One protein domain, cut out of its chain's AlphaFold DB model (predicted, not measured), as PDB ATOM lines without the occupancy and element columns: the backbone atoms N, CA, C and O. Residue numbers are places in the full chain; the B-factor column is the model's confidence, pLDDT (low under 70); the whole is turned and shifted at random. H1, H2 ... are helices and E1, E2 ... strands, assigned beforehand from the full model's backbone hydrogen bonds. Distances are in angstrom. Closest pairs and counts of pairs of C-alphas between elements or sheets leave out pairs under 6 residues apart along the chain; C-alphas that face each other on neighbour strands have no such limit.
ATOM      1  N   ASN A 138     -15.631  -5.882  24.461       90.19
ATOM      2  CA  ASN A 138     -14.661  -6.429  23.508       90.19
ATOM      3  C   ASN A 138     -15.038  -7.846  23.057       90.19
ATOM      4  O   ASN A 138     -14.999  -8.141  21.866       90.19
ATOM      5  N   GLU A 139     -15.459  -8.710  23.983       91.25
ATOM      6  CA  GLU A 139     -15.935 -10.056  23.642       91.25
ATOM      7  C   GLU A 139     -17.203  -9.998  22.772       91.25
ATOM      8  O   GLU A 139     -17.296 -10.709  21.773       91.25
ATOM      9  N   LEU A 140     -18.144  -9.093  23.070       91.56
ATOM     10  CA  LEU A 140     -19.321  -8.859  22.225       91.56
ATOM     11  C   LEU A 140     -18.941  -8.378  20.815       91.56
ATOM     12  O   LEU A 140     -19.542  -8.818  19.837       91.56
ATOM     13  N   GLN A 141     -17.924  -7.520  20.679       92.88
ATOM     14  CA  GLN A 141     -17.409  -7.113  19.367       92.88
ATOM     15  C   GLN A 141     -16.785  -8.283  18.599       92.88
ATOM     16  O   GLN A 141     -16.940  -8.366  17.381       92.88
ATOM     17  N   MET A 142     -16.077  -9.185  19.283       93.00
ATOM     18  CA  MET A 142     -15.530 -10.394  18.661       93.00
ATOM     19  C   MET A 142     -16.653 -11.314  18.170       93.00
ATOM     20  O   MET A 142     -16.621 -11.734  17.015       93.00
ATOM     21  N   LEU A 143     -17.681 -11.545  18.997       91.44
ATOM     22  CA  LEU A 143     -18.863 -12.327  18.617       91.44
ATOM     23  C   LEU A 143     -19.590 -11.706  17.424       91.44
ATOM     24  O   LEU A 143     -19.949 -12.414  16.489       91.44
ATOM     25  N   TYR A 144     -19.753 -10.381  17.417       93.38
ATOM     26  CA  TYR A 144     -20.333  -9.663  16.285       93.38
ATOM     27  C   TYR A 144     -19.536  -9.905  14.994       93.38
ATOM     28  O   TYR A 144     -20.123 -10.240  13.969       93.38
ATOM     29  N   LYS A 145     -18.201  -9.803  15.034       93.44
ATOM     30  CA  LYS A 145     -17.349 -10.073  13.861       93.44
ATOM     31  C   LYS A 145     -17.495 -11.512  13.366       93.44
ATOM     32  O   LYS A 145     -17.626 -11.715  12.161       93.44
ATOM     33  N   MET A 146     -17.511 -12.490  14.272       92.44
ATOM     34  CA  MET A 146     -17.742 -13.895  13.915       92.44
ATOM     35  C   MET A 146     -19.111 -14.086  13.257       92.44
ATOM     36  O   MET A 146     -19.199 -14.724  12.211       92.44
ATOM     37  N   ALA A 147     -20.158 -13.467  13.810       92.31
ATOM     38  CA  ALA A 147     -21.501 -13.522  13.248       92.31
ATOM     39  C   ALA A 147     -21.561 -12.921  11.836       92.31
ATOM     40  O   ALA A 147     -22.171 -13.528  10.965       92.31
ATOM     41  N   VAL A 148     -20.897 -11.786  11.579       93.25
ATOM     42  CA  VAL A 148     -20.828 -11.172  10.236       93.25
ATOM     43  C   VAL A 148     -20.098 -12.069   9.232       93.25
ATOM     44  O   VAL A 148     -20.540 -12.210   8.093       93.25
ATOM     45  N   ILE A 149     -18.985 -12.688   9.641       92.12
ATOM     46  CA  ILE A 149     -18.233 -13.617   8.784       92.12
ATOM     47  C   ILE A 149     -19.105 -14.824   8.428       92.12
ATOM     48  O   ILE A 149     -19.202 -15.188   7.258       92.12
ATOM     49  N   TYR A 150     -19.763 -15.417   9.426       90.62
ATOM     50  CA  TYR A 150     -20.611 -16.590   9.242       90.62
ATOM     51  C   TYR A 150     -21.874 -16.283   8.424       90.62
ATOM     52  O   TYR A 150     -22.265 -17.059   7.552       90.62
ATOM     53  N   SER A 151     -22.508 -15.133   8.669       90.19
ATOM     54  CA  SER A 151     -23.734 -14.736   7.979       90.19
ATOM     55  C   SER A 151     -23.504 -14.541   6.479       90.19
ATOM     56  O   SER A 151     -24.397 -14.796   5.669       90.19
ATOM     57  N   GLY A 152     -22.310 -14.099   6.077       90.06
ATOM     58  CA  GLY A 152     -22.038 -13.723   4.693       90.06
ATOM     59  C   GLY A 152     -22.988 -12.616   4.221       90.06
ATOM     60  O   GLY A 152     -23.452 -11.798   5.016       90.06
ATOM     61  N   THR A 153     -23.291 -12.589   2.922       89.88
ATOM     62  CA  THR A 153     -24.049 -11.498   2.279       89.88
ATOM     63  C   THR A 153     -25.406 -11.916   1.710       89.88
ATOM     64  O   THR A 153     -26.147 -11.071   1.211       89.88
ATOM     65  N   ILE A 154     -25.749 -13.208   1.769       88.62
ATOM     66  CA  ILE A 154     -26.978 -13.730   1.163       88.62
ATOM     67  C   ILE A 154     -28.171 -13.406   2.063       88.62
ATOM     68  O   ILE A 154     -28.250 -13.836   3.215       88.62
ATOM     69  N   MET A 155     -29.120 -12.668   1.497       89.12
ATOM     70  CA  MET A 155     -30.330 -12.207   2.165       89.12
ATOM     71  C   MET A 155     -31.569 -12.783   1.477       89.12
ATOM     72  O   MET A 155     -31.598 -12.920   0.254       89.12
ATOM     73  N   ARG A 156     -32.607 -13.076   2.259       86.31
ATOM     74  CA  ARG A 156     -33.924 -13.522   1.793       86.31
ATOM     75  C   ARG A 156     -34.963 -12.467   2.131       86.31
ATOM     76  O   ARG A 156     -34.986 -11.981   3.261       86.31
ATOM     77  N   GLU A 157     -35.837 -12.153   1.181       85.50
ATOM     78  CA  GLU A 157     -37.022 -11.341   1.459       85.50
ATOM     79  C   GLU A 157     -37.945 -12.075   2.447       85.50
ATOM     80  O   GLU A 157     -38.144 -13.291   2.361       85.50
ATOM     81  N   ILE A 158     -38.449 -11.337   3.430       79.12
ATOM     82  CA  ILE A 158     -39.438 -11.781   4.406       79.12
ATOM     83  C   ILE A 158     -40.551 -10.736   4.481       79.12
ATOM     84  O   ILE A 158     -40.319  -9.548   4.246       79.12
ATOM     85  N   HIS A 159     -41.758 -11.174   4.821       71.50
ATOM     86  CA  HIS A 159     -42.928 -10.298   4.893       71.50
ATOM     87  C   HIS A 159     -43.374 -10.046   6.339       71.50
ATOM     88  O   HIS A 159     -44.160  -9.140   6.603       71.50
ATOM     89  N   GLU A 160     -42.824 -10.809   7.283       71.38
ATOM     90  CA  GLU A 160     -43.166 -10.778   8.694       71.38
ATOM     91  C   GLU A 160     -41.934 -10.501   9.556       71.38
ATOM     92  O   GLU A 160     -40.952 -11.242   9.532       71.38
ATOM     93  N   VAL A 161     -42.014  -9.450  10.371       69.44
ATOM     94  CA  VAL A 161     -41.019  -9.135  11.415       69.44
ATOM     95  C   VAL A 161     -41.511  -9.502  12.818       69.44
ATOM     96  O   VAL A 161     -40.777  -9.379  13.798       69.44
ATOM     97  N   TYR A 162     -42.757  -9.970  12.924       67.25
ATOM     98  CA  TYR A 162     -43.336 -10.407  14.183       67.25
ATOM     99  C   TYR A 162     -42.843 -11.800  14.560       67.25
ATOM    100  O   TYR A 162     -42.722 -12.703  13.733       67.25
ATOM    101  N   ARG A 163     -42.587 -11.978  15.854       63.69
ATOM    102  CA  ARG A 163     -42.184 -13.264  16.419       63.69
ATOM    103  C   ARG A 163     -43.370 -14.226  16.432       63.69
ATOM    104  O   ARG A 163     -44.487 -13.821  16.733       63.69
ATOM    105  N   CYS A 164     -43.114 -15.514  16.220       62.53
ATOM    106  CA  CYS A 164     -44.105 -16.552  16.492       62.53
ATOM    107  C   CYS A 164     -44.493 -16.538  17.980       62.53
ATOM    108  O   CYS A 164     -43.621 -16.559  18.855       62.53
ATOM    109  N   LYS A 165     -45.796 -16.506  18.268       68.81
ATOM    110  CA  LYS A 165     -46.364 -16.571  19.622       68.81
ATOM    111  C   LYS A 165     -47.452 -17.644  19.681       68.81
ATOM    112  O   LYS A 165     -48.046 -17.934  18.638       68.81
ATOM    113  N   PRO A 166     -47.725 -18.227  20.865       69.19
ATOM    114  CA  PRO A 166     -48.799 -19.202  21.022       69.19
ATOM    115  C   PRO A 166     -50.146 -18.653  20.523       69.19
ATOM    116  O   PRO A 166     -50.414 -17.464  20.710       69.19
ATOM    117  N   PRO A 167     -51.031 -19.493  19.952       73.12
ATOM    118  CA  PRO A 167     -52.339 -19.048  19.466       73.12
ATOM    119  C   PRO A 167     -53.155 -18.279  20.512       73.12
ATOM    120  O   PRO A 167     -53.751 -17.257  20.184       73.12
ATOM    121  N   GLN A 168     -53.121 -18.713  21.778       76.94
ATOM    122  CA  GLN A 168     -53.829 -18.038  22.870       76.94
ATOM    123  C   GLN A 168     -53.331 -16.604  23.097       76.94
ATOM    124  O   GLN A 168     -54.127 -15.707  23.351       76.94
ATOM    125  N   TYR A 169     -52.022 -16.368  22.969       78.94
ATOM    126  CA  TYR A 169     -51.449 -15.029  23.101       78.94
ATOM    127  C   TYR A 169     -51.992 -14.100  22.010       78.94
ATOM    128  O   TYR A 169     -52.419 -12.985  22.300       78.94
ATOM    129  N   TRP A 170     -52.051 -14.584  20.765       79.06
ATOM    130  CA  TRP A 170     -52.637 -13.822  19.665       79.06
ATOM    131  C   TRP A 170     -54.130 -13.573  19.851       79.06
ATOM    132  O   TRP A 170     -54.582 -12.462  19.604       79.06
ATOM    133  N   GLN A 171     -54.885 -14.568  20.321       81.94
ATOM    134  CA  GLN A 171     -56.304 -14.386  20.630       81.94
ATOM    135  C   GLN A 171     -56.515 -13.301  21.687       81.94
ATOM    136  O   GLN A 171     -57.372 -12.445  21.505       81.94
ATOM    137  N   ASN A 172     -55.708 -13.290  22.750       85.06
ATOM    138  CA  ASN A 172     -55.808 -12.272  23.794       85.06
ATOM    139  C   ASN A 172     -55.546 -10.867  23.237       85.06
ATOM    140  O   ASN A 172     -56.335  -9.968  23.487       85.06
ATOM    141  N   ILE A 173     -54.491 -10.693  22.433       85.12
ATOM    142  CA  ILE A 173     -54.184  -9.400  21.803       85.12
ATOM    143  C   ILE A 173     -55.315  -8.948  20.873       85.12
ATOM    144  O   ILE A 173     -55.686  -7.777  20.883       85.12
ATOM    145  N   LEU A 174     -55.854  -9.860  20.058       84.12
ATOM    146  CA  LEU A 174     -56.928  -9.551  19.109       84.12
ATOM    147  C   LEU A 174     -58.244  -9.182  19.806       84.12
ATOM    148  O   LEU A 174     -59.016  -8.406  19.249       84.12
ATOM    149  N   ASN A 175     -58.491  -9.732  20.997       86.31
ATOM    150  CA  ASN A 175     -59.687  -9.465  21.798       86.31
ATOM    151  C   ASN A 175     -59.554  -8.238  22.716       86.31
ATOM    152  O   ASN A 175     -60.559  -7.812  23.282       86.31
ATOM    153  N   ASP A 176     -58.344  -7.706  22.888       87.56
ATOM    154  CA  ASP A 176     -58.046  -6.562  23.754       87.56
ATOM    155  C   ASP A 176     -57.700  -5.317  22.907       87.56
ATOM    156  O   ASP A 176     -58.385  -4.993  21.934       87.56
ATOM    157  N   ASP A 177     -56.628  -4.605  23.244       84.75
ATOM    158  CA  ASP A 177     -56.222  -3.341  22.632       84.75
ATOM    159  C   ASP A 177     -55.325  -3.491  21.398       84.75
ATOM    160  O   ASP A 177     -54.838  -2.494  20.860       84.75
ATOM    161  N   GLN A 178     -55.105  -4.721  20.924       86.25
ATOM    162  CA  GLN A 178     -54.257  -5.017  19.769       86.25
ATOM    163  C   GLN A 178     -52.786  -4.594  19.956       86.25
ATOM    164  O   GLN A 178     -52.059  -4.347  18.983       86.25
ATOM    165  N   ILE A 179     -52.318  -4.549  21.207       85.19
ATOM    166  CA  ILE A 179     -50.941  -4.200  21.557       85.19
ATOM    167  C   ILE A 179     -50.160  -5.447  21.983       85.19
ATOM    168  O   ILE A 179     -50.476  -6.117  22.970       85.19
ATOM    169  N   MET A 180     -49.072  -5.729  21.261       82.62
ATOM    170  CA  MET A 180     -48.079  -6.713  21.678       82.62
ATOM    171  C   MET A 180     -47.174  -6.088  22.738       82.62
ATOM    172  O   MET A 180     -46.326  -5.253  22.429       82.62
ATOM    173  N   ARG A 181     -47.342  -6.530  23.983       82.94
ATOM    174  CA  ARG A 181     -46.541  -6.066  25.119       82.94
ATOM    175  C   ARG A 181     -45.282  -6.922  25.295       82.94
ATOM    176  O   ARG A 181     -45.376  -8.152  25.159       82.94
ATOM    177  N   PRO A 182     -44.118  -6.328  25.617       75.56
ATOM    178  CA  PRO A 182     -42.949  -7.079  26.053       75.56
ATOM    179  C   PRO A 182     -43.302  -7.923  27.278       75.56
ATOM    180  O   PRO A 182     -43.918  -7.443  28.227       75.56
ATOM    181  N   TYR A 183     -42.900  -9.186  27.277       67.12
ATOM    182  CA  TYR A 183     -43.041 -10.058  28.437       67.12
ATOM    183  C   TYR A 183     -41.756 -10.860  28.618       67.12
ATOM    184  O   TYR A 183     -41.017 -11.106  27.655       67.12
ATOM    185  N   MET A 184     -41.458 -11.236  29.863       57.91
ATOM    186  CA  MET A 184     -40.353 -12.155  30.136       57.91
ATOM    187  C   MET A 184     -40.611 -13.442  29.366       57.91
ATOM    188  O   MET A 184     -41.712 -13.962  29.462       57.91
ATOM    189  N   LYS A 185     -39.628 -13.943  28.600       53.44
ATOM    190  CA  LYS A 185     -39.757 -15.238  27.914       53.44
ATOM    191  C   LYS A 185     -40.038 -16.316  28.978       53.44
ATOM    192  O   LYS A 185     -39.103 -16.827  29.586       53.44
ATOM    193  N   ASP A 186     -41.304 -16.630  29.201       48.00
ATOM    194  CA  ASP A 186     -41.762 -17.888  29.759       48.00
ATOM    195  C   ASP A 186     -41.886 -18.880  28.601       48.00
ATOM    196  O   ASP A 186     -42.192 -18.480  27.481       48.00
ATOM    197  N   GLU A 187     -41.482 -20.119  28.875       42.12
ATOM    198  CA  GLU A 187     -41.667 -21.428  28.219       42.12
ATOM    199  C   GLU A 187     -42.027 -21.558  26.713       42.12
ATOM    200  O   GLU A 187     -42.333 -22.639  26.226       42.12
ATOM    201  N   ASN A 188     -41.888 -20.506  25.910       41.09
ATOM    202  CA  ASN A 188     -42.359 -20.387  24.539       41.09
ATOM    203  C   ASN A 188     -41.321 -19.645  23.691       41.09
ATOM    204  O   ASN A 188     -41.307 -18.419  23.521       41.09
ATOM    205  N   GLY A 189     -40.418 -20.426  23.135       41.16
ATOM    206  CA  GLY A 189     -39.407 -20.020  22.179       41.16
ATOM    207  C   GLY A 189     -39.476 -21.022  21.056       41.16
ATOM    208  O   GLY A 189     -39.465 -22.231  21.275       41.16
ATOM    209  N   HIS A 190     -39.649 -20.491  19.859       42.25
ATOM    210  CA  HIS A 190     -39.910 -21.288  18.691       42.25
ATOM    211  C   HIS A 190     -38.805 -21.059  17.685       42.25
ATOM    212  O   HIS A 190     -38.426 -19.919  17.411       42.25
ATOM    213  N   ASP A 191     -38.291 -22.160  17.166       43.00
ATOM    214  CA  ASP A 191     -37.289 -22.143  16.129       43.00
ATOM    215  C   ASP A 191     -37.993 -21.953  14.789       43.00
ATOM    216  O   ASP A 191     -38.486 -22.907  14.186       43.00
ATOM    217  N   CYS A 192     -38.146 -20.703  14.362       42.97
ATOM    218  CA  CYS A 192     -38.695 -20.407  13.049       42.97
ATOM    219  C   CYS A 192     -38.085 -19.144  12.463       42.97
ATOM    220  O   CYS A 192     -38.633 -18.053  12.594       42.97
ATOM    221  N   ASN A 193     -37.005 -19.340  11.700       36.25
ATOM    222  CA  ASN A 193     -37.021 -18.870  10.316       36.25
ATOM    223  C   ASN A 193     -36.043 -19.635   9.400       36.25
ATOM    224  O   ASN A 193     -35.170 -19.031   8.783       36.25
ATOM    225  N   GLN A 194     -36.194 -20.960   9.243       40.31
ATOM    226  CA  GLN A 194     -35.604 -21.652   8.087       40.31
ATOM    227  C   GLN A 194     -36.262 -22.996   7.760       40.31
ATOM    228  O   GLN A 194     -36.084 -24.006   8.433       40.31
ATOM    229  N   THR A 195     -36.974 -23.026   6.637       37.50
ATOM    230  CA  THR A 195     -37.227 -24.256   5.893       37.50
ATOM    231  C   THR A 195     -35.907 -24.715   5.263       37.50
ATOM    232  O   THR A 195     -35.415 -24.043   4.356       37.50
ATOM    233  N   ARG A 196     -35.395 -25.875   5.701       36.25
ATOM    234  CA  ARG A 196     -34.249 -26.646   5.155       36.25
ATOM    235  C   ARG A 196     -32.846 -26.365   5.709       36.25
ATOM    236  O   ARG A 196     -31.909 -26.233   4.924       36.25
ATOM    237  N   ASN A 197     -32.641 -26.436   7.022       38.88
ATOM    238  CA  ASN A 197     -31.319 -26.861   7.483       38.88
ATOM    239  C   ASN A 197     -31.395 -27.733   8.749       38.88
ATOM    240  O   ASN A 197     -31.760 -27.214   9.796       38.88
ATOM    241  N   PRO A 198     -31.080 -29.041   8.689       41.78
ATOM    242  CA  PRO A 198     -31.038 -29.918   9.864       41.78
ATOM    243  C   PRO A 198     -29.772 -29.731  10.732       41.78
ATOM    244  O   PRO A 198     -29.472 -30.587  11.564       41.78
ATOM    245  N   PHE A 199     -29.008 -28.647  10.546       49.34
ATOM    246  CA  PHE A 199     -27.784 -28.356  11.297       49.34
ATOM    247  C   PHE A 199     -27.995 -27.249  12.340       49.34
ATOM    248  O   PHE A 199     -28.735 -26.301  12.100       49.34
ATOM    249  N   LYS A 200     -27.299 -27.396  13.479       61.84
ATOM    250  CA  LYS A 200     -27.146 -26.447  14.601       61.84
ATOM    251  C   LYS A 200     -27.449 -24.992  14.199       61.84
ATOM    252  O   LYS A 200     -26.668 -24.378  13.478       61.84
ATOM    253  N   HIS A 201     -28.569 -24.448  14.670       72.25
ATOM    254  CA  HIS A 201     -28.985 -23.085  14.340       72.25
ATOM    255  C   HIS A 201     -28.139 -22.037  15.081       72.25
ATOM    256  O   HIS A 201     -27.883 -22.160  16.280       72.25
ATOM    257  N   HIS A 202     -27.727 -20.987  14.364       80.62
ATOM    258  CA  HIS A 202     -27.037 -19.822  14.923       80.62
ATOM    259  C   HIS A 202     -28.002 -18.642  14.991       80.62
ATOM    260  O   HIS A 202     -28.641 -18.311  13.989       80.62
ATOM    261  N   TYR A 203     -28.083 -17.991  16.150       81.94
ATOM    262  CA  TYR A 203     -29.021 -16.896  16.387       81.94
ATOM    263  C   TYR A 203     -28.297 -15.571  16.582       81.94
ATOM    264  O   TYR A 203     -27.298 -15.491  17.298       81.94
ATOM    265  N   VAL A 204     -28.867 -14.517  16.008       86.44
ATOM    266  CA  VAL A 204     -28.580 -13.131  16.370       86.44
ATOM    267  C   VAL A 204     -29.869 -12.512  16.881       86.44
ATOM    268  O   VAL A 204     -30.878 -12.496  16.179       86.44
ATOM    269  N   THR A 205     -29.840 -11.977  18.099       86.44
ATOM    270  CA  THR A 205     -30.953 -11.192  18.636       86.44
ATOM    271  C   THR A 205     -30.695  -9.709  18.404       86.44
ATOM    272  O   THR A 205     -29.714  -9.155  18.897       86.44
ATOM    273  N   ILE A 206     -31.593  -9.059  17.672       88.50
ATOM    274  CA  ILE A 206     -31.627  -7.613  17.487       88.50
ATOM    275  C   ILE A 206     -32.570  -7.027  18.535       88.50
ATOM    276  O   ILE A 206     -33.762  -7.336  18.561       88.50
ATOM    277  N   VAL A 207     -32.031  -6.166  19.393       90.12
ATOM    278  CA  VAL A 207     -32.827  -5.407  20.359       90.12
ATOM    279  C   VAL A 207     -33.320  -4.127  19.691       90.12
ATOM    280  O   VAL A 207     -32.523  -3.357  19.158       90.12
ATOM    281  N   VAL A 208     -34.634  -3.919  19.700       88.50
ATOM    282  CA  VAL A 208     -35.295  -2.758  19.106       88.50
ATOM    283  C   VAL A 208     -35.844  -1.889  20.226       88.50
ATOM    284  O   VAL A 208     -36.815  -2.258  20.891       88.50
ATOM    285  N   CYS A 209     -35.220  -0.727  20.408       90.69
ATOM    286  CA  CYS A 209     -35.605   0.252  21.415       90.69
ATOM    287  C   CYS A 209     -36.295   1.457  20.775       90.69
ATOM    288  O   CYS A 209     -35.955   1.880  19.666       90.69
ATOM    289  N   LYS A 210     -37.215   2.086  21.513       90.88
ATOM    290  CA  LYS A 210     -37.645   3.449  21.183       90.88
ATOM    291  C   LYS A 210     -36.473   4.399  21.398       90.88
ATOM    292  O   LYS A 210     -35.874   4.406  22.473       90.88
ATOM    293  N   LYS A 211     -36.165   5.214  20.392       91.62
ATOM    294  CA  LYS A 211     -35.061   6.181  20.439       91.62
ATOM    295  C   LYS A 211     -35.146   7.063  21.692       91.62
ATOM    296  O   LYS A 211     -36.214   7.599  21.989       91.62
ATOM    297  N   ASN A 212     -34.017   7.242  22.375       93.44
ATOM    298  CA  ASN A 212     -33.851   8.014  23.612       93.44
ATOM    299  C   ASN A 212     -34.610   7.460  24.837       93.44
ATOM    300  O   ASN A 212     -34.766   8.166  25.832       93.44
ATOM    301  N   SER A 213     -35.102   6.222  24.785       93.88
ATOM    302  CA  SER A 213     -35.693   5.557  25.951       93.88
ATOM    303  C   SER A 213     -34.619   5.082  26.942       93.88
ATOM    304  O   SER A 213     -33.422   5.030  26.633       93.88
ATOM    305  N   THR A 214     -35.043   4.702  28.151       94.06
ATOM    306  CA  THR A 214     -34.151   4.076  29.139       94.06
ATOM    307  C   THR A 214     -33.521   2.778  28.601       94.06
ATOM    308  O   THR A 214     -32.298   2.654  28.711       94.06
ATOM    309  N   PRO A 215     -34.267   1.852  27.954       92.50
ATOM    310  CA  PRO A 215     -33.670   0.688  27.296       92.50
ATOM    311  C   PRO A 215     -32.688   1.039  26.173       92.50
ATOM    312  O   PRO A 215     -31.643   0.405  26.076       92.50
ATOM    313  N   ASP A 216     -32.968   2.063  25.359       93.50
ATOM    314  CA  ASP A 216     -32.048   2.530  24.305       93.50
ATOM    315  C   ASP A 216     -30.702   2.978  24.891       93.50
ATOM    316  O   ASP A 216     -29.641   2.494  24.494       93.50
ATOM    317  N   SER A 217     -30.753   3.820  25.927       94.00
ATOM    318  CA  SER A 217     -29.559   4.297  26.635       94.00
ATOM    319  C   SER A 217     -28.776   3.148  27.278       94.00
ATOM    320  O   SER A 217     -27.547   3.105  27.209       94.00
ATOM    321  N   PHE A 218     -29.476   2.185  27.883       92.25
ATOM    322  CA  PHE A 218     -28.853   0.993  28.450       92.25
ATOM    323  C   PHE A 218     -28.158   0.154  27.366       92.25
ATOM    324  O   PHE A 218     -26.968  -0.145  27.483       92.25
ATOM    325  N   CYS A 219     -28.866  -0.173  26.281       91.56
ATOM    326  CA  CYS A 219     -28.351  -0.971  25.173       91.56
ATOM    327  C   CYS A 219     -27.159  -0.310  24.475       91.56
ATOM    328  O   CYS A 219     -26.198  -1.006  24.162       91.56
ATOM    329  N   ALA A 220     -27.155   1.011  24.288       91.19
ATOM    330  CA  ALA A 220     -26.015   1.727  23.709       91.19
ATOM    331  C   ALA A 220     -24.726   1.575  24.546       91.19
ATOM    332  O   ALA A 220     -23.612   1.511  24.009       91.19
ATOM    333  N   ASN A 221     -24.873   1.469  25.869       88.62
ATOM    334  CA  ASN A 221     -23.749   1.290  26.782       88.62
ATOM    335  C   ASN A 221     -23.237  -0.155  26.788       88.62
ATOM    336  O   ASN A 221     -22.019  -0.360  26.715       88.62
ATOM    337  N   VAL A 222     -24.142  -1.140  26.820       87.38
ATOM    338  CA  VAL A 222     -23.789  -2.552  27.062       87.38
ATOM    339  C   VAL A 222     -23.719  -3.433  25.808       87.38
ATOM    340  O   VAL A 222     -22.986  -4.417  25.816       87.38
ATOM    341  N   LEU A 223     -24.446  -3.105  24.736       91.50
ATOM    342  CA  LEU A 223     -24.501  -3.884  23.491       91.50
ATOM    343  C   LEU A 223     -23.683  -3.230  22.368       91.50
ATOM    344  O   LEU A 223     -23.109  -2.149  22.519       91.50
ATOM    345  N   ILE A 224     -23.614  -3.921  21.227       92.31
ATOM    346  CA  ILE A 224     -22.996  -3.413  20.001       92.31
ATOM    347  C   ILE A 224     -24.066  -2.691  19.175       92.31
ATOM    348  O   ILE A 224     -25.025  -3.341  18.753       92.31
ATOM    349  N   PRO A 225     -23.917  -1.378  18.912       90.88
ATOM    350  CA  PRO A 225     -24.785  -0.678  17.976       90.88
ATOM    351  C   PRO A 225     -24.657  -1.295  16.582       90.88
ATOM    352  O   PRO A 225     -23.546  -1.462  16.072       90.88
ATOM    353  N   LEU A 226     -25.787  -1.635  15.965       89.44
ATOM    354  CA  LEU A 226     -25.783  -2.184  14.613       89.44
ATOM    355  C   LEU A 226     -25.547  -1.064  13.589       89.44
ATOM    356  O   LEU A 226     -26.147   0.008  13.707       89.44
ATOM    357  N   PRO A 227     -24.695  -1.288  12.574       88.44
ATOM    358  CA  PRO A 227     -24.486  -0.313  11.518       88.44
ATOM    359  C   PRO A 227     -25.722  -0.199  10.622       88.44
ATOM    360  O   PRO A 227     -26.568  -1.089  10.566       88.44
ATOM    361  N   THR A 228     -25.795   0.900   9.874       82.62
ATOM    362  CA  THR A 228     -26.719   1.042   8.745       82.62
ATOM    363  C   THR A 228     -25.883   1.165   7.467       82.62
ATOM    364  O   THR A 228     -25.117   2.124   7.368       82.62
ATOM    365  N   PRO A 229     -25.983   0.227   6.504       85.06
ATOM    366  CA  PRO A 229     -26.842  -0.966   6.492       85.06
ATOM    367  C   PRO A 229     -26.381  -2.064   7.471       85.06
ATOM    368  O   PRO A 229     -25.192  -2.202   7.751       85.06
ATOM    369  N   ASN A 230     -27.332  -2.859   7.969       87.81
ATOM    370  CA  ASN A 230     -27.082  -3.945   8.923       87.81
ATOM    371  C   ASN A 230     -26.850  -5.288   8.184       87.81
ATOM    372  O   ASN A 230     -27.653  -5.650   7.320       87.81
ATOM    373  N   PRO A 231     -25.781  -6.047   8.513       91.50
ATOM    374  CA  PRO A 231     -25.429  -7.310   7.846       91.50
ATOM    375  C   PRO A 231     -26.383  -8.479   8.125       91.50
ATOM    376  O   PRO A 231     -26.335  -9.489   7.424       91.50
ATOM    377  N   PHE A 232     -27.245  -8.370   9.135       91.94
ATOM    378  CA  PHE A 232     -28.156  -9.449   9.530       91.94
ATOM    379  C   PHE A 232     -29.582  -9.221   9.037       91.94
ATOM    380  O   PHE A 232     -30.301 -10.172   8.738       91.94
ATOM    381  N   PHE A 233     -29.983  -7.955   8.947       90.62
ATOM    382  CA  PHE A 233     -31.333  -7.560   8.591       90.62
ATOM    383  C   PHE A 233     -31.330  -6.206   7.890       90.62
ATOM    384  O   PHE A 233     -30.695  -5.265   8.362       90.62
ATOM    385  N   ASN A 234     -32.069  -6.089   6.793       88.94
ATOM    386  CA  ASN A 234     -32.158  -4.870   6.004       88.94
ATOM    387  C   ASN A 234     -33.618  -4.469   5.769       88.94
ATOM    388  O   ASN A 234     -34.473  -5.318   5.526       88.94
ATOM    389  N   ILE A 235     -33.873  -3.162   5.792       86.50
ATOM    390  CA  ILE A 235     -35.163  -2.559   5.468       86.50
ATOM    391  C   ILE A 235     -34.973  -1.748   4.190       86.50
ATOM    392  O   ILE A 235     -34.146  -0.840   4.146       86.50
ATOM    393  N   GLN A 236     -35.744  -2.058   3.152       85.75
ATOM    394  CA  GLN A 236     -35.737  -1.307   1.901       85.75
ATOM    395  C   GLN A 236     -37.071  -0.586   1.718       85.75
ATOM    396  O   GLN A 236     -38.134  -1.206   1.714       85.75
ATOM    397  N   LEU A 237     -37.007   0.733   1.538       84.75
ATOM    398  CA  LEU A 237     -38.152   1.542   1.133       84.75
ATOM    399  C   LEU A 237     -38.299   1.451  -0.389       84.75
ATOM    400  O   LEU A 237     -37.374   1.791  -1.128       84.75
ATOM    401  N   ARG A 238     -39.452   0.981  -0.863       82.69
ATOM    402  CA  ARG A 238     -39.824   0.920  -2.282       82.69
ATOM    403  C   ARG A 238     -41.038   1.816  -2.529       82.69
ATOM    404  O   ARG A 238     -41.771   2.152  -1.605       82.69
ATOM    405  N   ALA A 239     -41.293   2.159  -3.793       84.00
ATOM    406  CA  ALA A 239     -42.449   2.979  -4.178       84.00
ATOM    407  C   ALA A 239     -43.799   2.402  -3.694       84.00
ATOM    408  O   ALA A 239     -44.722   3.157  -3.411       84.00
ATOM    409  N   ASN A 240     -43.886   1.075  -3.543       80.88
ATOM    410  CA  ASN A 240     -45.109   0.358  -3.171       80.88
ATOM    411  C   ASN A 240     -45.110  -0.139  -1.710       80.88
ATOM    412  O   ASN A 240     -45.928  -0.988  -1.365       80.88
ATOM    413  N   GLY A 241     -44.187   0.333  -0.864       80.75
ATOM    414  CA  GLY A 241     -44.137  -0.039   0.552       80.75
ATOM    415  C   GLY A 241     -42.743  -0.405   1.055       80.75
ATOM    416  O   GLY A 241     -41.726   0.018   0.507       80.75
ATOM    417  N   ILE A 242     -42.701  -1.182   2.133       82.56
ATOM    418  CA  ILE A 242     -41.473  -1.570   2.831       82.56
ATOM    419  C   ILE A 242     -41.217  -3.055   2.577       82.56
ATOM    420  O   ILE A 242     -42.124  -3.865   2.757       82.56
ATOM    421  N   THR A 243     -39.999  -3.419   2.178       84.00
ATOM    422  CA  THR A 243     -39.568  -4.823   2.113       84.00
ATOM    423  C   THR A 243     -38.488  -5.095   3.148       84.00
ATOM    424  O   THR A 243     -37.595  -4.271   3.376       84.00
ATOM    425  N   TYR A 244     -38.562  -6.265   3.775       85.75
ATOM    426  CA  TYR A 244     -37.628  -6.688   4.812       85.75
ATOM    427  C   TYR A 244     -36.798  -7.842   4.303       85.75
ATOM    428  O   TYR A 244     -37.340  -8.797   3.756       85.75
ATOM    429  N   HIS A 245     -35.489  -7.783   4.496       87.75
ATOM    430  CA  HIS A 245     -34.606  -8.875   4.128       87.75
ATOM    431  C   HIS A 245     -33.852  -9.365   5.365       87.75
ATOM    432  O   HIS A 245     -33.250  -8.563   6.074       87.75
ATOM    433  N   SER A 246     -33.866 -10.672   5.612       88.75
ATOM    434  CA  SER A 246     -33.098 -11.319   6.683       88.75
ATOM    435  C   SER A 246     -32.002 -12.186   6.089       88.75
ATOM    436  O   SER A 246     -32.178 -12.774   5.019       88.75
ATOM    437  N   ASN A 247     -30.877 -12.296   6.786       90.19
ATOM    438  CA  ASN A 247     -29.784 -13.157   6.364       90.19
ATOM    439  C   ASN A 247     -30.224 -14.637   6.308       90.19
ATOM    440  O   ASN A 247     -31.037 -15.078   7.122       90.19
ATOM    441  N   LEU A 248     -29.713 -15.387   5.327       85.62
ATOM    442  CA  LEU A 248     -30.101 -16.781   5.075       85.62
ATOM    443  C   LEU A 248     -29.252 -17.814   5.835       85.62
ATOM    444  O   LEU A 248     -29.633 -18.973   5.893       85.62
ATOM    445  N   ASN A 249     -28.130 -17.433   6.438       86.12
ATOM    446  CA  ASN A 249     -27.271 -18.365   7.175       86.12
ATOM    447  C   ASN A 249     -27.507 -18.316   8.689       86.12
ATOM    448  O   ASN A 249     -27.117 -19.238   9.397       86.12
ATOM    449  N   ILE A 250     -28.167 -17.272   9.194       84.38
ATOM    450  CA  ILE A 250     -28.464 -17.104  10.621       84.38
ATOM    451  C   ILE A 250     -29.957 -16.885  10.856       84.38
ATOM    452  O   ILE A 250     -30.667 -16.339  10.011       84.38
ATOM    453  N   CYS A 251     -30.430 -17.265  12.038       81.19
ATOM    454  CA  CYS A 251     -31.752 -16.891  12.509       81.19
ATOM    455  C   CYS A 251     -31.681 -15.520  13.195       81.19
ATOM    456  O   CYS A 251     -30.916 -15.328  14.143       81.19
ATOM    457  N   VAL A 252     -32.473 -14.563  12.717       82.19
ATOM    458  CA  VAL A 252     -32.578 -13.229  13.316       82.19
ATOM    459  C   VAL A 252     -33.819 -13.179  14.203       82.19
ATOM    460  O   VAL A 252     -34.940 -13.283  13.712       82.19
ATOM    461  N   GLU A 253     -33.622 -13.010  15.511       80.19
ATOM    462  CA  GLU A 253     -34.702 -12.760  16.468       80.19
ATOM    463  C   GLU A 253     -34.802 -11.267  16.791       80.19
ATOM    464  O   GLU A 253     -33.791 -10.617  17.044       80.19
ATOM    465  N   PHE A 254     -36.019 -10.737  16.884       82.19
ATOM    466  CA  PHE A 254     -36.261  -9.383  17.386       82.19
ATOM    467  C   PHE A 254     -36.725  -9.407  18.843       82.19
ATOM    468  O   PHE A 254     -37.619 -10.173  19.218       82.19
ATOM    469  N   PHE A 255     -36.132  -8.536  19.660       83.88
ATOM    470  CA  PHE A 255     -36.567  -8.243  21.020       83.88
ATOM    471  C   PHE A 255     -36.980  -6.774  21.110       83.88
ATOM    472  O   PHE A 255     -36.132  -5.883  21.083       83.88
ATOM    473  N   TYR A 256     -38.284  -6.523  21.193       85.88
ATOM    474  CA  TYR A 256     -38.842  -5.182  21.343       85.88
ATOM    475  C   TYR A 256     -38.883  -4.801  22.822       85.88
ATOM    476  O   TYR A 256     -39.325  -5.603  23.646       85.88
ATOM    477  N   THR A 257     -38.426  -3.594  23.158       89.25
ATOM    478  CA  THR A 257     -38.457  -3.099  24.548       89.25
ATOM    479  C   THR A 257     -39.736  -2.353  24.894       89.25
ATOM    480  O   THR A 257     -40.011  -2.145  26.069       89.25
ATOM    481  N   GLU A 258     -40.506  -1.965  23.881       88.00
ATOM    482  CA  GLU A 258     -41.758  -1.229  24.020       88.00
ATOM    483  C   GLU A 258     -42.930  -2.031  23.463       88.00
ATOM    484  O   GLU A 258     -42.753  -2.976  22.688       88.00
ATOM    485  N   ASP A 259     -44.126  -1.577  23.812       87.69
ATOM    486  CA  ASP A 259     -45.384  -1.998  23.217       87.69
ATOM    487  C   ASP A 259     -45.387  -1.785  21.697       87.69
ATOM    488  O   ASP A 259     -45.095  -0.697  21.191       87.69
ATOM    489  N   VAL A 260     -45.736  -2.840  20.959       82.88
ATOM    490  CA  VAL A 260     -45.803  -2.826  19.497       82.88
ATOM    491  C   VAL A 260     -47.250  -3.041  19.055       82.88
ATOM    492  O   VAL A 260     -47.785  -4.140  19.228       82.88
ATOM    493  N   PRO A 261     -47.896  -2.039  18.439       83.00
ATOM    494  CA  PRO A 261     -49.202  -2.225  17.823       83.00
ATOM    495  C   PRO A 261     -49.119  -3.263  16.700       83.00
ATOM    496  O   PRO A 261     -48.266  -3.166  15.808       83.00
ATOM    497  N   ILE A 262     -50.020  -4.248  16.695       80.25
ATOM    498  CA  ILE A 262     -50.073  -5.223  15.591       80.25
ATOM    499  C   ILE A 262     -50.553  -4.573  14.288       80.25
ATOM    500  O   ILE A 262     -50.309  -5.109  13.218       80.25
ATOM    501  N   SER A 263     -51.186  -3.397  14.356       73.06
ATOM    502  CA  SER A 263     -51.602  -2.612  13.188       73.06
ATOM    503  C   SER A 263     -50.432  -2.097  12.345       73.06
ATOM    504  O   SER A 263     -50.642  -1.653  11.217       73.06
ATOM    505  N   PHE A 264     -49.197  -2.166  12.851       70.12
ATOM    506  CA  PHE A 264     -48.011  -1.762  12.100       70.12
ATOM    507  C   PHE A 264     -47.698  -2.690  10.920       70.12
ATOM    508  O   PHE A 264     -46.999  -2.249  10.005       70.12
ATOM    509  N   HIS A 265     -48.195  -3.933  10.903       68.69
ATOM    510  CA  HIS A 265     -48.045  -4.845   9.767       68.69
ATOM    511  C   HIS A 265     -49.131  -5.926   9.708       68.69
ATOM    512  O   HIS A 265     -49.895  -6.141  10.639       68.69
TER     513      HIS A 265
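Overview. This is residues 138 to 265 of the 296 residues of an uncharacterized protein of Panagrellus redivivus (UniProt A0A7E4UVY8). A ribbon of two parallel strands, E2 and E5, runs through the middle, with a small antiparallel sheet of three strands to one side of it and three separate helices set round the outside. H1 and H2 lie towards opposite ends of the longest axis, H3 lies near the end of E2, and a long loop, residues 176 to 202, leads from H2 back to E2. The printed part has 128 residues, with three named helices and five named strands in the order H1, E1, H2, E2, H3, E3, E4, E5; the larger sheet runs E1, E4, E3. The class is mixed, helices and strands, with 61 residues, under half, in named elements. The whole is compact, with a radius of gyration of the C-alphas of 15.7 A and spans of 44 by 40 by 37 A.

Along the chain. H1, residues 138 to 151, begins at C-alpha 138 (-14.661, -6.429, 23.508) and is 19.8 A long. E1 is residues 155 to 158, 9.4 A. H2, residues 167 to 175, measures 12.3 A and ends at C-alpha 175 (-59.687, -9.465, 21.798). E2 is residues 203 to 208, 15.7 A, and H3 is residues 214 to 222, 12.5 A. E3, residues 233 to 238, measures 16.2 A, and E4, residues 241 to 247, measures 20.3 A. E5, residues 251 to 256, 16.3 A, ends at C-alpha 256 (-38.842, -5.182, 21.343).

Arrangement. E4 is the inner strand of its sheet, and E1 and E3 are the edge strands. E1 and E4 are antiparallel, with N 156 and O 246 at 2.8 A. E3 and E4 form a hairpin, with N 236 and O 243 at 2.9 A. E2 and E5 are parallel at 25 degrees, with N 206 and O 253 at 2.8 A. Between the sheets, the closest C-alphas of E4 and E5 are those of Ser 246 and Val 252, 6.9 A apart. The closest C-alphas of H1 and E2, those of Ala 147 and Val 204, are 7.7 A apart; those of E2 and H3, Val 207 and Cys 219, are 7.9 A apart. H2 is apart from H1, H3 and E5, among others. Residues 179 to 180 pair antiparallel with residues 260 to 261. In H1, H2 and H3 every O i to N i+4 pair is within hydrogen-bond range.

Size, cuts and confidence. The two C-alphas farthest apart, those of Asn 138 and Asn 175, are 45.2 A apart. The printed part has no cut. The link from H2 to E2, 27 residues, is long. Mean pLDDT of the printed part is 79.6; residues 161 to 166, 183 to 200 and 265 are under 70.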